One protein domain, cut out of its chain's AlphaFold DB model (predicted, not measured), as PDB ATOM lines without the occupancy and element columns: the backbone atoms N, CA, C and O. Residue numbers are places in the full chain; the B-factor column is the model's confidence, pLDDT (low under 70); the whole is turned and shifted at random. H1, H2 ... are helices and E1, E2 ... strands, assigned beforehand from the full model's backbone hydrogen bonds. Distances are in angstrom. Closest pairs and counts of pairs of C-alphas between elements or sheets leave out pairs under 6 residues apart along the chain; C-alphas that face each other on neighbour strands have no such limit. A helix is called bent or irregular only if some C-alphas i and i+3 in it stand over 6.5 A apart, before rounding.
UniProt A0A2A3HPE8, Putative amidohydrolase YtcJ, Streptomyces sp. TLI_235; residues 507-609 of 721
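AT A GLANCE: This is residues 507 to 609 of the 721 residues of the protein "Putative amidohydrolase YtcJ" of Streptomyces sp. TLI_235 (UniProt A0A2A3HPE8). What shape do these atoms make? A long loop, residues 507 to 534, reaches out to Gly 523 and folds back, making much of the length; beyond it stands a small wall of strands E1, E2 and E3, with H2 over one face and H1 and H3 to either side of H2. How is it built? The printed part has 103 residues, named elements in the order H1, E1, H2, E2, H3, E3, and a parallel sheet E1 E2 E3; the class is mixed, helices and strands. It is compact, radius of gyration of the C-alphas 13.4 A, yet elongated, spanning 43 by 24 by 20 A.

HOW THE PARTS SIT: What does H1, residues 535 to 547, touch? It touches H2, residues 559 to 576, at a steep tilt of 46 degrees, the same way; closest are the C-alphas of Ala 539 and Ala 568, 4.0 A. H1 is only just not on the sheet, with 4 pairs of C-alphas within 10 A. How do the strands pair? E1, residues 552 to 556, and E2, residues 584 to 587, have N 554 and O 584 within hydrogen-bond range at 2.9 A; E2 and E3, residues 605 to 608, have N 585 and O 605 at 3.0 A. Where are H2 and H3, residues 593 to 602? In two layers, helix on one face of a sheet, H2 is over E1 at a height over the sheet of 10.8 A, along the strands. H2 touches H3 with residues 563 to 570 alone, at a shallow tilt of 26 degrees, the same way; closest are the C-alphas of Ala 570 and Leu 602, 6.6 A. H3 only grazes the sheet with residues 596 to 600. E1, H2, E2 and E2, H3, E3 are strand-helix-strand units, parallel neighbour strands with a helix between, with right-handed crossovers. Are the helix backbones whole? In H1 and H2 every O i to N i+4 pair is within hydrogen-bond range; in H3 2 of 6 are, beside 4 of 7 O i to N i+3 pairs.

IN THESE COORDINATES: Where does the first element begin and the last end? C-alpha 535 of H1 is at (-2.368, 8.896, 7.487), and C-alpha 608 of E3 at (-10.726, -2.761, 24.703). How long are the longer elements? From first to last C-alpha H1 measures 18.2 A, H2 25.6 A, H3 15.5 A and E1 12.0 A. Is a helix irregular? H3 is: C-alphas 594 and 597 are 7.0 A apart.

THE WHOLE: How large is it? The two C-alphas farthest apart, those of Gly 523 and Ala 548, are 43.1 A apart. Is anything cut, long or uncertain? The printed part has no cut, no link between named elements is long, and no printed residue is under 70 in pLDDT.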
ATOM      1  N   ASP A 507      -9.941   8.727  14.608       94.00
ATOM      2  CA  ASP A 507     -11.343   8.729  14.196       94.00
ATOM      3  C   ASP A 507     -12.262   8.895  15.420       94.00
ATOM      4  O   ASP A 507     -11.785   9.228  16.512       94.00
ATOM      5  N   ASP A 508     -13.570   8.705  15.232       87.94
ATOM      6  CA  ASP A 508     -14.588   8.907  16.266       87.94
ATOM      7  C   ASP A 508     -15.403   7.615  16.543       87.94
ATOM      8  O   ASP A 508     -14.809   6.541  16.680       87.94
ATOM      9  N   VAL A 509     -16.730   7.675  16.696       88.75
ATOM     10  CA  VAL A 509     -17.589   6.527  17.058       88.75
ATOM     11  C   VAL A 509     -18.477   6.059  15.898       88.75
ATOM     12  O   VAL A 509     -18.692   6.780  14.917       88.75
ATOM     13  N   VAL A 510     -18.932   4.805  15.968       87.12
ATOM     14  CA  VAL A 510     -19.607   4.094  14.865       87.12
ATOM     15  C   VAL A 510     -21.057   4.546  14.706       87.12
ATOM     16  O   VAL A 510     -21.528   4.694  13.583       87.12
ATOM     17  N   GLU A 511     -21.762   4.794  15.807       83.31
ATOM     18  CA  GLU A 511     -23.201   5.083  15.830       83.31
ATOM     19  C   GLU A 511     -23.615   6.336  15.038       83.31
ATOM     20  O   GLU A 511     -24.560   6.247  14.252       83.31
ATOM     21  N   PRO A 512     -22.927   7.488  15.154       82.19
ATOM     22  CA  PRO A 512     -23.188   8.650  14.308       82.19
ATOM     23  C   PRO A 512     -22.498   8.557  12.933       82.19
ATOM     24  O   PRO A 512     -22.470   9.537  12.197       82.19
ATOM     25  N   HIS A 513     -21.963   7.388  12.561       88.06
ATOM     26  CA  HIS A 513     -21.264   7.126  11.299       88.06
ATOM     27  C   HIS A 513     -19.984   7.957  11.103       88.06
ATOM     28  O   HIS A 513     -19.657   8.361   9.987       88.06
ATOM     29  N   THR A 514     -19.247   8.220  12.182       88.44
ATOM     30  CA  THR A 514     -18.039   9.068  12.155       88.44
ATOM     31  C   THR A 514     -16.727   8.286  12.236       88.44
ATOM     32  O   THR A 514     -15.703   8.772  11.764       88.44
ATOM     33  N   ALA A 515     -16.738   7.059  12.771       93.25
ATOM     34  CA  ALA A 515     -15.565   6.186  12.778       93.25
ATOM     35  C   ALA A 515     -15.085   5.872  11.349       93.25
ATOM     36  O   ALA A 515     -15.892   5.738  10.424       93.25
ATOM     37  N   ALA A 516     -13.773   5.740  11.168       96.38
ATOM     38  CA  ALA A 516     -13.165   5.581   9.856       96.38
ATOM     39  C   ALA A 516     -13.125   4.098   9.470       96.38
ATOM     40  O   ALA A 516     -12.338   3.329  10.026       96.38
ATOM     41  N   LEU A 517     -13.936   3.714   8.485       96.00
ATOM     42  CA  LEU A 517     -14.066   2.338   8.019       96.00
ATOM     43  C   LEU A 517     -13.295   2.069   6.720       96.00
ATOM     44  O   LEU A 517     -13.115   2.957   5.882       96.00
ATOM     45  N   LEU A 518     -12.837   0.828   6.542       95.00
ATOM     46  CA  LEU A 518     -12.240   0.366   5.293       95.00
ATOM     47  C   LEU A 518     -13.301   0.238   4.212       95.00
ATOM     48  O   LEU A 518     -13.006   0.605   3.087       95.00
ATOM     49  N   GLU A 519     -14.514  -0.210   4.540       93.31
ATOM     50  CA  GLU A 519     -15.662  -0.308   3.626       93.31
ATOM     51  C   GLU A 519     -16.787   0.670   4.006       93.31
ATOM     52  O   GLU A 519     -16.796   1.171   5.130       93.31
ATOM     53  N   PRO A 520     -17.735   0.996   3.098       92.06
ATOM     54  CA  PRO A 520     -18.819   1.915   3.409       92.06
ATOM     55  C   PRO A 520     -19.697   1.379   4.536       92.06
ATOM     56  O   PRO A 520     -19.914   0.169   4.655       92.06
ATOM     57  N   TYR A 521     -20.249   2.295   5.327       87.81
ATOM     58  CA  TYR A 521     -21.275   1.972   6.310       87.81
ATOM     59  C   TYR A 521     -22.465   1.268   5.645       87.81
ATOM     60  O   TYR A 521     -22.846   1.585   4.515       87.81
ATOM     61  N   ALA A 522     -23.082   0.315   6.348       82.00
ATOM     62  CA  ALA A 522     -24.262  -0.373   5.830       82.00
ATOM     63  C   ALA A 522     -25.369   0.611   5.457       82.00
ATOM     64  O   ALA A 522     -25.680   1.522   6.213       82.00
ATOM     65  N   GLY A 523     -25.998   0.391   4.303       82.06
ATOM     66  CA  GLY A 523     -27.035   1.291   3.796       82.06
ATOM     67  C   GLY A 523     -26.492   2.569   3.148       82.06
ATOM     68  O   GLY A 523     -27.275   3.313   2.565       82.06
ATOM     69  N   HIS A 524     -25.175   2.793   3.161       79.62
ATOM     70  CA  HIS A 524     -24.529   3.905   2.473       79.62
ATOM     71  C   HIS A 524     -23.739   3.420   1.255       79.62
ATOM     72  O   HIS A 524     -23.059   2.397   1.285       79.62
ATOM     73  N   HIS A 525     -23.810   4.176   0.159       81.25
ATOM     74  CA  HIS A 525     -23.127   3.819  -1.089       81.25
ATOM     75  C   HIS A 525     -21.614   4.077  -1.030       81.25
ATOM     76  O   HIS A 525     -20.829   3.309  -1.580       81.25
ATOM     77  N   SER A 526     -21.208   5.169  -0.377       88.50
ATOM     78  CA  SER A 526     -19.822   5.658  -0.385       88.50
ATOM     79  C   SER A 526     -19.310   6.144   0.970       88.50
ATOM     80  O   SER A 526     -18.102   6.298   1.124       88.50
ATOM     81  N   HIS A 527     -20.190   6.385   1.947       90.44
ATOM     82  CA  HIS A 527     -19.797   6.954   3.236       90.44
ATOM     83  C   HIS A 527     -18.982   5.954   4.056       90.44
ATOM     84  O   HIS A 527     -19.489   4.886   4.387       90.44
ATOM     85  N   ARG A 528     -17.733   6.301   4.386       92.25
ATOM     86  CA  ARG A 528     -16.767   5.460   5.124       92.25
ATOM     87  C   ARG A 528     -16.301   6.116   6.435       92.25
ATOM     88  O   ARG A 528     -15.334   5.658   7.036       92.25
ATOM     89  N   GLY A 529     -16.950   7.205   6.859       90.94
ATOM     90  CA  GLY A 529     -16.401   8.102   7.882       90.94
ATOM     91  C   GLY A 529     -15.091   8.744   7.418       90.94
ATOM     92  O   GLY A 529     -14.662   8.540   6.282       90.94
ATOM     93  N   GLU A 530     -14.429   9.496   8.292       90.12
ATOM     94  CA  GLU A 530     -13.176  10.192   7.971       90.12
ATOM     95  C   GLU A 530     -12.177  10.071   9.117       90.12
ATOM     96  O   GLU A 530     -12.556   9.904  10.275       90.12
ATOM     97  N   THR A 531     -10.888  10.137   8.791       93.25
ATOM     98  CA  THR A 531      -9.848  10.291   9.809       93.25
ATOM     99  C   THR A 531      -9.634  11.773  10.112       93.25
ATOM    100  O   THR A 531      -9.677  12.619   9.220       93.25
ATOM    101  N   PHE A 532      -9.339  12.116  11.366       91.12
ATOM    102  CA  PHE A 532      -9.033  13.501  11.757       91.12
ATOM    103  C   PHE A 532      -7.707  14.022  11.176       91.12
ATOM    104  O   PHE A 532      -7.480  15.236  11.117       91.12
ATOM    105  N   TYR A 533      -6.850  13.097  10.738       93.81
ATOM    106  CA  TYR A 533      -5.566  13.346  10.099       93.81
ATOM    107  C   TYR A 533      -5.454  12.534   8.806       93.81
ATOM    108  O   TYR A 533      -5.886  11.375   8.782       93.81
ATOM    109  N   PRO A 534      -4.799  13.070   7.766       95.38
ATOM    110  CA  PRO A 534      -4.191  12.242   6.733       95.38
ATOM    111  C   PRO A 534      -3.236  11.206   7.367       95.38
ATOM    112  O   PRO A 534      -2.522  11.550   8.317       95.38
ATOM    113  N   PRO A 535      -3.199   9.946   6.891       96.00
ATOM    114  CA  PRO A 535      -2.368   8.896   7.487       96.00
ATOM    115  C   PRO A 535      -0.881   9.249   7.596       96.00
ATOM    116  O   PRO A 535      -0.254   8.967   8.616       96.00
ATOM    117  N   GLU A 536      -0.324   9.894   6.574       96.50
ATOM    118  CA  GLU A 536       1.064  10.352   6.543       96.50
ATOM    119  C   GLU A 536       1.334  11.463   7.566       96.50
ATOM    120  O   GLU A 536       2.331  11.400   8.281       96.50
ATOM    121  N   GLU A 537       0.411  12.420   7.721       96.81
ATOM    122  CA  GLU A 537       0.502  13.460   8.757       96.81
ATOM    123  C   GLU A 537       0.492  12.811  10.150       96.81
ATOM    124  O   GLU A 537       1.300  13.154  11.012       96.81
ATOM    125  N   PHE A 538      -0.386  11.826  10.367       98.06
ATOM    126  CA  PHE A 538      -0.476  11.132  11.651       98.06
ATOM    127  C   PHE A 538       0.764  10.285  11.968       98.06
ATOM    128  O   PHE A 538       1.165  10.197  13.131       98.06
ATOM    129  N   ALA A 539       1.384   9.675  10.955       98.38
ATOM    130  CA  ALA A 539       2.620   8.916  11.116       98.38
ATOM    131  C   ALA A 539       3.765   9.798  11.635       98.38
ATOM    132  O   ALA A 539       4.433   9.416  12.598       98.38
ATOM    133  N   GLU A 540       3.926  10.996  11.068       98.00
ATOM    134  CA  GLU A 540       4.924  11.977  11.513       98.00
ATOM    135  C   GLU A 540       4.623  12.500  12.925       98.00
ATOM    136  O   GLU A 540       5.518  12.577  13.769       98.00
ATOM    137  N   VAL A 541       3.349  12.787  13.232       97.81
ATOM    138  CA  VAL A 541       2.927  13.174  14.589       97.81
ATOM    139  C   VAL A 541       3.312  12.090  15.595       97.81
ATOM    140  O   VAL A 541       3.954  12.378  16.606       97.81
ATOM    141  N   LEU A 542       2.957  10.831  15.328       98.25
ATOM    142  CA  LEU A 542       3.250   9.739  16.250       98.25
ATOM    143  C   LEU A 542       4.759   9.492  16.390       98.25
ATOM    144  O   LEU A 542       5.225   9.262  17.507       98.25
ATOM    145  N   ALA A 543       5.523   9.573  15.297       98.12
ATOM    146  CA  ALA A 543       6.979   9.458  15.327       98.12
ATOM    147  C   ALA A 543       7.626  10.561  16.174       98.12
ATOM    148  O   ALA A 543       8.505  10.266  16.985       98.12
ATOM    149  N   GLY A 544       7.151  11.806  16.059       97.19
ATOM    150  CA  GLY A 544       7.604  12.919  16.893       97.19
ATOM    151  C   GLY A 544       7.307  12.703  18.380       97.19
ATOM    152  O   GLY A 544       8.179  12.909  19.228       97.19
ATOM    153  N   LEU A 545       6.104  12.223  18.714       97.44
ATOM    154  CA  LEU A 545       5.732  11.904  20.097       97.44
ATOM    155  C   LEU A 545       6.555  10.745  20.675       97.44
ATOM    156  O   LEU A 545       6.977  10.807  21.833       97.44
ATOM    157  N   ASP A 546       6.796   9.701  19.883       97.31
ATOM    158  CA  ASP A 546       7.632   8.570  20.278       97.31
ATOM    159  C   ASP A 546       9.093   8.994  20.510       97.31
ATOM    160  O   ASP A 546       9.662   8.644  21.548       97.31
ATOM    161  N   ALA A 547       9.660   9.818  19.621       96.38
ATOM    162  CA  ALA A 547      11.009  10.373  19.755       96.38
ATOM    163  C   ALA A 547      11.155  11.247  21.013       96.38
ATOM    164  O   ALA A 547      12.173  11.194  21.705       96.38
ATOM    165  N   ALA A 548      10.109  12.005  21.358       94.50
ATOM    166  CA  ALA A 548      10.032  12.781  22.595       94.50
ATOM    167  C   ALA A 548       9.810  11.914  23.856       94.50
ATOM    168  O   ALA A 548       9.777  12.431  24.975       94.50
ATOM    169  N   GLY A 549       9.671  10.594  23.702       94.38
ATOM    170  CA  GLY A 549       9.526   9.633  24.793       94.38
ATOM    171  C   GLY A 549       8.101   9.493  25.329       94.38
ATOM    172  O   GLY A 549       7.889   8.735  26.283       94.38
ATOM    173  N   PHE A 550       7.116  10.164  24.725       96.19
ATOM    174  CA  PHE A 550       5.724  10.063  25.146       96.19
ATOM    175  C   PHE A 550       5.133   8.692  24.826       96.19
ATOM    176  O   PHE A 550       5.544   7.974  23.910       96.19
ATOM    177  N   GLN A 551       4.120   8.329  25.603       95.62
ATOM    178  CA  GLN A 551       3.266   7.189  25.324       95.62
ATOM    179  C   GLN A 551       1.948   7.702  24.742       95.62
ATOM    180  O   GLN A 551       1.168   8.341  25.441       95.62
ATOM    181  N   ALA A 552       1.701   7.420  23.467       97.50
ATOM    182  CA  ALA A 552       0.449   7.750  22.789       97.50
ATOM    183  C   ALA A 552      -0.659   6.708  23.031       97.50
ATOM    184  O   ALA A 552      -0.449   5.514  22.798       97.50
ATOM    185  N   PHE A 553      -1.838   7.175  23.450       97.50
ATOM    186  CA  PHE A 553      -3.108   6.446  23.504       97.50
ATOM    187  C   PHE A 553      -4.032   7.011  22.452       97.50
ATOM    188  O   PHE A 553      -4.559   8.105  22.611       97.50
ATOM    189  N   VAL A 554      -4.234   6.270  21.377       98.00
ATOM    190  CA  VAL A 554      -4.987   6.759  20.230       98.00
ATOM    191  C   VAL A 554      -6.375   6.138  20.256       98.00
ATOM    192  O   VAL A 554      -6.509   4.916  20.288       98.00
ATOM    193  N   HIS A 555      -7.409   6.974  20.298       96.81
ATOM    194  CA  HIS A 555      -8.779   6.570  19.991       96.81
ATOM    195  C   HIS A 555      -8.835   6.074  18.549       96.81
ATOM    196  O   HIS A 555      -8.558   6.870  17.652       96.81
ATOM    197  N   ALA A 556      -9.153   4.793  18.355       96.50
ATOM    198  CA  ALA A 556      -9.428   4.233  17.040       96.50
ATOM    199  C   ALA A 556     -10.544   3.180  17.134       96.50
ATOM    200  O   ALA A 556     -10.355   2.109  17.729       96.50
ATOM    201  N   THR A 557     -11.701   3.490  16.561       94.31
ATOM    202  CA  THR A 557     -12.884   2.618  16.607       94.31
ATOM    203  C   THR A 557     -13.031   1.822  15.318       94.31
ATOM    204  O   THR A 557     -13.220   0.607  15.374       94.31
ATOM    205  N   GLY A 558     -12.921   2.495  14.172       95.31
ATOM    206  CA  GLY A 558     -13.043   1.900  12.849       95.31
ATOM    207  C   GLY A 558     -11.773   1.169  12.409       95.31
ATOM    208  O   GLY A 558     -10.662   1.497  12.830       95.31
ATOM    209  N   ASP A 559     -11.922   0.175  11.536       96.38
ATOM    210  CA  ASP A 559     -10.817  -0.656  11.038       96.38
ATOM    211  C   ASP A 559      -9.784   0.152  10.245       96.38
ATOM    212  O   ASP A 559      -8.581  -0.062  10.419       96.38
ATOM    213  N   ARG A 560     -10.215   1.138   9.446       97.75
ATOM    214  CA  ARG A 560      -9.292   2.058   8.760       97.75
ATOM    215  C   ARG A 560      -8.547   2.929   9.767       97.75
ATOM    216  O   ARG A 560      -7.332   3.059   9.645       97.75
ATOM    217  N   GLY A 561      -9.235   3.450  10.786       97.81
ATOM    218  CA  GLY A 561      -8.605   4.197  11.879       97.81
ATOM    219  C   GLY A 561      -7.541   3.367  12.608       97.81
ATOM    220  O   GLY A 561      -6.398   3.799  12.746       97.81
ATOM    221  N   ILE A 562      -7.873   2.138  13.012       98.31
ATOM    222  CA  ILE A 562      -6.943   1.224  13.698       98.31
ATOM    223  C   ILE A 562      -5.724   0.926  12.822       98.31
ATOM    224  O   ILE A 562      -4.593   0.991  13.314       98.31
ATOM    225  N   ARG A 563      -5.933   0.642  11.530       98.25
ATOM    226  CA  ARG A 563      -4.845   0.420  10.569       98.25
ATOM    227  C   ARG A 563      -3.921   1.630  10.480       98.25
ATOM    228  O   ARG A 563      -2.711   1.451  10.591       98.25
ATOM    229  N   THR A 564      -4.469   2.843  10.395       98.50
ATOM    230  CA  THR A 564      -3.680   4.084  10.390       98.50
ATOM    231  C   THR A 564      -2.806   4.220  11.639       98.50
ATOM    232  O   THR A 564      -1.639   4.594  11.525       98.50
ATOM    233  N   VAL A 565      -3.302   3.861  12.831       98.50
ATOM    234  CA  VAL A 565      -2.469   3.888  14.048       98.50
ATOM    235  C   VAL A 565      -1.352   2.847  13.997       98.50
ATOM    236  O   VAL A 565      -0.218   3.142  14.373       98.50
ATOM    237  N   LEU A 566      -1.643   1.628  13.540       98.56
ATOM    238  CA  LEU A 566      -0.633   0.571  13.422       98.56
ATOM    239  C   LEU A 566       0.445   0.933  12.389       98.56
ATOM    240  O   LEU A 566       1.628   0.692  12.634       98.56
ATOM    241  N   ASP A 567       0.056   1.546  11.271       98.56
ATOM    242  CA  ASP A 567       0.975   2.068  10.256       98.56
ATOM    243  C   ASP A 567       1.865   3.172  10.841       98.56
ATOM    244  O   ASP A 567       3.087   3.122  10.692       98.56
ATOM    245  N   ALA A 568       1.284   4.105  11.601       98.69
ATOM    246  CA  ALA A 568       2.027   5.159  12.285       98.69
ATOM    247  C   ALA A 568       3.029   4.602  13.315       98.69
ATOM    248  O   ALA A 568       4.166   5.068  13.381       98.69
ATOM    249  N   VAL A 569       2.667   3.568  14.092       98.44
ATOM    250  CA  VAL A 569       3.605   2.921  15.035       98.44
ATOM    251  C   VAL A 569       4.736   2.212  14.287       98.44
ATOM    252  O   VAL A 569       5.891   2.260  14.717       98.44
ATOM    253  N   ALA A 570       4.426   1.541  13.175       98.25
ATOM    254  CA  ALA A 570       5.436   0.899  12.340       98.25
ATOM    255  C   ALA A 570       6.422   1.931  11.772       98.25
ATOM    256  O   ALA A 570       7.633   1.711  11.827       98.25
ATOM    257  N   HIS A 571       5.908   3.069  11.303       98.56
ATOM    258  CA  HIS A 571       6.712   4.191  10.836       98.56
ATOM    259  C   HIS A 571       7.599   4.761  11.952       98.56
ATOM    260  O   HIS A 571       8.816   4.806  11.782       98.56
ATOM    261  N   ALA A 572       7.036   5.076  13.126       98.25
ATOM    262  CA  ALA A 572       7.789   5.563  14.286       98.25
ATOM    263  C   ALA A 572       8.954   4.625  14.654       98.25
ATOM    264  O   ALA A 572      10.083   5.068  14.850       98.25
ATOM    265  N   ARG A 573       8.722   3.305  14.652       97.25
ATOM    266  CA  ARG A 573       9.782   2.309  14.891       97.25
ATOM    267  C   ARG A 573      10.843   2.267  13.795       97.25
ATOM    268  O   ARG A 573      11.990   1.950  14.100       97.25
ATOM    269  N   ALA A 574      10.470   2.516  12.543       97.94
ATOM    270  CA  ALA A 574      11.412   2.543  11.431       97.94
ATOM    271  C   ALA A 574      12.346   3.760  11.517       97.94
ATOM    272  O   ALA A 574      13.536   3.619  11.243       97.94
ATOM    273  N   VAL A 575      11.828   4.922  11.935       98.00
ATOM    274  CA  VAL A 575      12.602   6.174  12.001       98.00
ATOM    275  C   VAL A 575      13.353   6.358  13.326       98.00
ATOM    276  O   VAL A 575      14.504   6.789  13.309       98.00
ATOM    277  N   ASN A 576      12.763   5.969  14.462       97.88
ATOM    278  CA  ASN A 576      13.355   6.151  15.799       97.88
ATOM    279  C   ASN A 576      14.050   4.891  16.344       97.88
ATOM    280  O   ASN A 576      14.790   4.958  17.328       97.88
ATOM    281  N   GLY A 577      13.805   3.729  15.734       95.56
ATOM    282  CA  GLY A 577      14.182   2.426  16.275       95.56
ATOM    283  C   GLY A 577      13.157   1.856  17.272       95.56
ATOM    284  O   GLY A 577      12.209   2.526  17.686       95.56
ATOM    285  N   PRO A 578      13.288   0.576  17.663       91.25
ATOM    286  CA  PRO A 578      12.357  -0.062  18.588       91.25
ATOM    287  C   PRO A 578      12.532   0.436  20.032       91.25
ATOM    288  O   PRO A 578      13.638   0.457  20.568       91.25
ATOM    289  N   ARG A 579      11.411   0.723  20.703       90.00
ATOM    290  CA  ARG A 579      11.329   1.114  22.121       90.00
ATOM    291  C   ARG A 579      10.188   0.361  22.813       90.00
ATOM    292  O   ARG A 579       9.176   0.069  22.179       90.00
ATOM    293  N   ASP A 580      10.293   0.087  24.119       90.00
ATOM    294  CA  ASP A 580       9.140  -0.361  24.938       90.00
ATOM    295  C   ASP A 580       8.203   0.831  25.216       90.00
ATOM    296  O   ASP A 580       8.045   1.274  26.351       90.00
ATOM    297  N   ALA A 581       7.633   1.400  24.149       89.75
ATOM    298  CA  ALA A 581       6.771   2.577  24.195       89.75
ATOM    299  C   ALA A 581       5.370   2.256  24.729       89.75
ATOM    300  O   ALA A 581       4.711   3.107  25.322       89.75
ATOM    301  N   ARG A 582       4.913   1.014  24.508       89.88
ATOM    302  CA  ARG A 582       3.569   0.524  24.857       89.88
ATOM    303  C   ARG A 582       2.465   1.482  24.416       89.88
ATOM    304  O   ARG A 582       1.536   1.743  25.184       89.88
ATOM    305  N   HIS A 583       2.580   2.022  23.203       96.62
ATOM    306  CA  HIS A 583       1.496   2.772  22.575       96.62
ATOM    307  C   HIS A 583       0.200   1.961  22.629       96.62
ATOM    308  O   HIS A 583       0.234   0.728  22.533       96.62
ATOM    309  N   GLN A 584      -0.927   2.644  22.819       96.25
ATOM    310  CA  GLN A 584      -2.232   1.994  22.879       96.25
ATOM    311  C   GLN A 584      -3.103   2.406  21.712       96.25
ATOM    312  O   GLN A 584      -3.215   3.593  21.406       96.25
ATOM    313  N   VAL A 585      -3.794   1.418  21.156       97.44
ATOM    314  CA  VAL A 585      -5.026   1.658  20.413       97.44
ATOM    315  C   VAL A 585      -6.173   1.438  21.390       97.44
ATOM    316  O   VAL A 585      -6.265   0.392  22.041       97.44
ATOM    317  N   VAL A 586      -7.001   2.461  21.546       94.50
ATOM    318  CA  VAL A 586      -8.138   2.496  22.461       94.50
ATOM    319  C   VAL A 586      -9.410   2.221  21.665       94.50
ATOM    320  O   VAL A 586      -9.565   2.777  20.584       94.50
ATOM    321  N   HIS A 587     -10.318   1.429  22.238       92.25
ATOM    322  CA  HIS A 587     -11.560   0.907  21.653       92.25
ATOM    323  C   HIS A 587     -11.346  -0.360  20.842       92.25
ATOM    324  O   HIS A 587     -11.688  -1.437  21.340       92.25
ATOM    325  N   VAL A 588     -10.713  -0.263  19.670       92.75
ATOM    326  CA  VAL A 588     -10.469  -1.423  18.796       92.75
ATOM    327  C   VAL A 588     -11.783  -2.176  18.521       92.75
ATOM    328  O   VAL A 588     -11.898  -3.379  18.766       92.75
ATOM    329  N   GLU A 589     -12.813  -1.435  18.119       90.00
ATOM    330  CA  GLU A 589     -14.183  -1.949  18.034       90.00
ATOM    331  C   GLU A 589     -14.424  -2.732  16.742       90.00
ATOM    332  O   GLU A 589     -14.859  -3.886  16.784       90.00
ATOM    333  N   CYS A 590     -14.065  -2.142  15.602       91.62
ATOM    334  CA  CYS A 590     -14.109  -2.772  14.291       91.62
ATOM    335  C   CYS A 590     -12.685  -3.144  13.876       91.62
ATOM    336  O   CYS A 590     -11.959  -2.306  13.366       91.62
ATOM    337  N   LEU A 591     -12.250  -4.384  14.105       91.00
ATOM    338  CA  LEU A 591     -10.888  -4.818  13.775       91.00
ATOM    339  C   LEU A 591     -10.862  -5.703  12.525       91.00
ATOM    340  O   LEU A 591     -11.465  -6.779  12.519       91.00
ATOM    341  N   ASP A 592     -10.095  -5.298  11.511       93.50
ATOM    342  CA  ASP A 592      -9.776  -6.159  10.370       93.50
ATOM    343  C   ASP A 592      -8.891  -7.339  10.841       93.50
ATOM    344  O   ASP A 592      -7.858  -7.125  11.493       93.50
ATOM    345  N   PRO A 593      -9.253  -8.602  10.535       92.81
ATOM    346  CA  PRO A 593      -8.452  -9.773  10.891       92.81
ATOM    347  C   PRO A 593      -6.982  -9.710  10.451       92.81
ATOM    348  O   PRO A 593      -6.132 -10.295  11.126       92.81
ATOM    349  N   ALA A 594      -6.673  -9.015   9.352       95.00
ATOM    350  CA  ALA A 594      -5.312  -8.831   8.855       95.00
ATOM    351  C   ALA A 594      -4.441  -7.985   9.801       95.00
ATOM    352  O   ALA A 594      -3.223  -8.157   9.832       95.00
ATOM    353  N   ASP A 595      -5.049  -7.119  10.617       96.81
ATOM    354  CA  ASP A 595      -4.337  -6.242  11.548       96.81
ATOM    355  C   ASP A 595      -4.122  -6.878  12.936       96.81
ATOM    356  O   ASP A 595      -3.307  -6.398  13.726       96.81
ATOM    357  N   VAL A 596      -4.774  -8.009  13.242       94.12
ATOM    358  CA  VAL A 596      -4.640  -8.710  14.536       94.12
ATOM    359  C   VAL A 596      -3.182  -9.077  14.879       94.12
ATOM    360  O   VAL A 596      -2.764  -8.797  16.008       94.12
ATOM    361  N   PRO A 597      -2.377  -9.683  13.976       95.62
ATOM    362  CA  PRO A 597      -0.988 -10.043  14.286       95.62
ATOM    363  C   PRO A 597      -0.106  -8.819  14.558       95.62
ATOM    364  O   PRO A 597       0.798  -8.869  15.399       95.62
ATOM    365  N   ARG A 598      -0.423  -7.690  13.914       96.94
ATOM    366  CA  ARG A 598       0.382  -6.466  13.948       96.94
ATOM    367  C   ARG A 598       0.464  -5.853  15.339       96.94
ATOM    368  O   ARG A 598       1.505  -5.312  15.691       96.94
ATOM    369  N   PHE A 599      -0.571  -5.991  16.174       95.19
ATOM    370  CA  PHE A 599      -0.506  -5.561  17.578       95.19
ATOM    371  C   PHE A 599       0.682  -6.196  18.313       95.19
ATOM    372  O   PHE A 599       1.428  -5.515  19.018       95.19
ATOM    373  N   ALA A 600       0.882  -7.503  18.120       92.44
ATOM    374  CA  ALA A 600       1.965  -8.229  18.765       92.44
ATOM    375  C   ALA A 600       3.329  -7.893  18.157       92.44
ATOM    376  O   ALA A 600       4.272  -7.635  18.905       92.44
ATOM    377  N   GLU A 601       3.413  -7.854  16.828       94.12
ATOM    378  CA  GLU A 601       4.631  -7.508  16.086       94.12
ATOM    379  C   GLU A 601       5.132  -6.104  16.431       94.12
ATOM    380  O   GLU A 601       6.337  -5.882  16.585       94.12
ATOM    381  N   LEU A 602       4.201  -5.159  16.597       94.94
ATOM    382  CA  LEU A 602       4.492  -3.758  16.864       94.94
ATOM    383  C   LEU A 602       4.683  -3.435  18.353       94.94
ATOM    384  O   LEU A 602       5.220  -2.376  18.663       94.94
ATOM    385  N   GLY A 603       4.306  -4.340  19.263       92.88
ATOM    386  CA  GLY A 603       4.318  -4.080  20.708       92.88
ATOM    387  C   GLY A 603       3.222  -3.105  21.157       92.88
ATOM    388  O   GLY A 603       3.352  -2.458  22.199       92.88
ATOM    389  N   VAL A 604       2.150  -2.996  20.369       95.75
ATOM    390  CA  VAL A 604       1.005  -2.118  20.617       95.75
ATOM    391  C   VAL A 604       0.019  -2.811  21.548       95.75
ATOM    392  O   VAL A 604      -0.312  -3.987  21.384       95.75
ATOM    393  N   VAL A 605      -0.471  -2.078  22.541       95.00
ATOM    394  CA  VAL A 605      -1.447  -2.578  23.510       95.00
ATOM    395  C   VAL A 605      -2.859  -2.232  23.034       95.00
ATOM    396  O   VAL A 605      -3.178  -1.076  22.781       95.00
ATOM    397  N   ALA A 606      -3.731  -3.234  22.944       93.12
ATOM    398  CA  ALA A 606      -5.157  -3.016  22.712       93.12
ATOM    399  C   ALA A 606      -5.857  -2.724  24.054       93.12
ATOM    400  O   ALA A 606      -5.941  -3.629  24.892       93.12
ATOM    401  N   CYS A 607      -6.354  -1.496  24.268       92.06
ATOM    402  CA  CYS A 607      -7.311  -1.192  25.344       92.06
ATOM    403  C   CYS A 607      -8.725  -1.327  24.791       92.06
ATOM    404  O   CYS A 607      -9.196  -0.473  24.046       92.06
ATOM    405  N   MET A 608      -9.386  -2.415  25.173       86.88
ATOM    406  CA  MET A 608     -10.726  -2.761  24.703       86.88
ATOM    407  C   MET A 608     -11.763  -2.600  25.810       86.88
ATOM    408  O   MET A 608     -11.473  -2.872  26.979       86.88
ATOM    409  N   GLN A 609     -12.998  -2.272  25.431       82.31
ATOM    410  CA  GLN A 609     -14.144  -2.088  26.320       82.31
ATOM    411  C   GLN A 609     -15.207  -3.155  26.014       82.31
ATOM    412  O   GLN A 609     -16.114  -2.929  25.217       82.31
TER     413      GLN A 609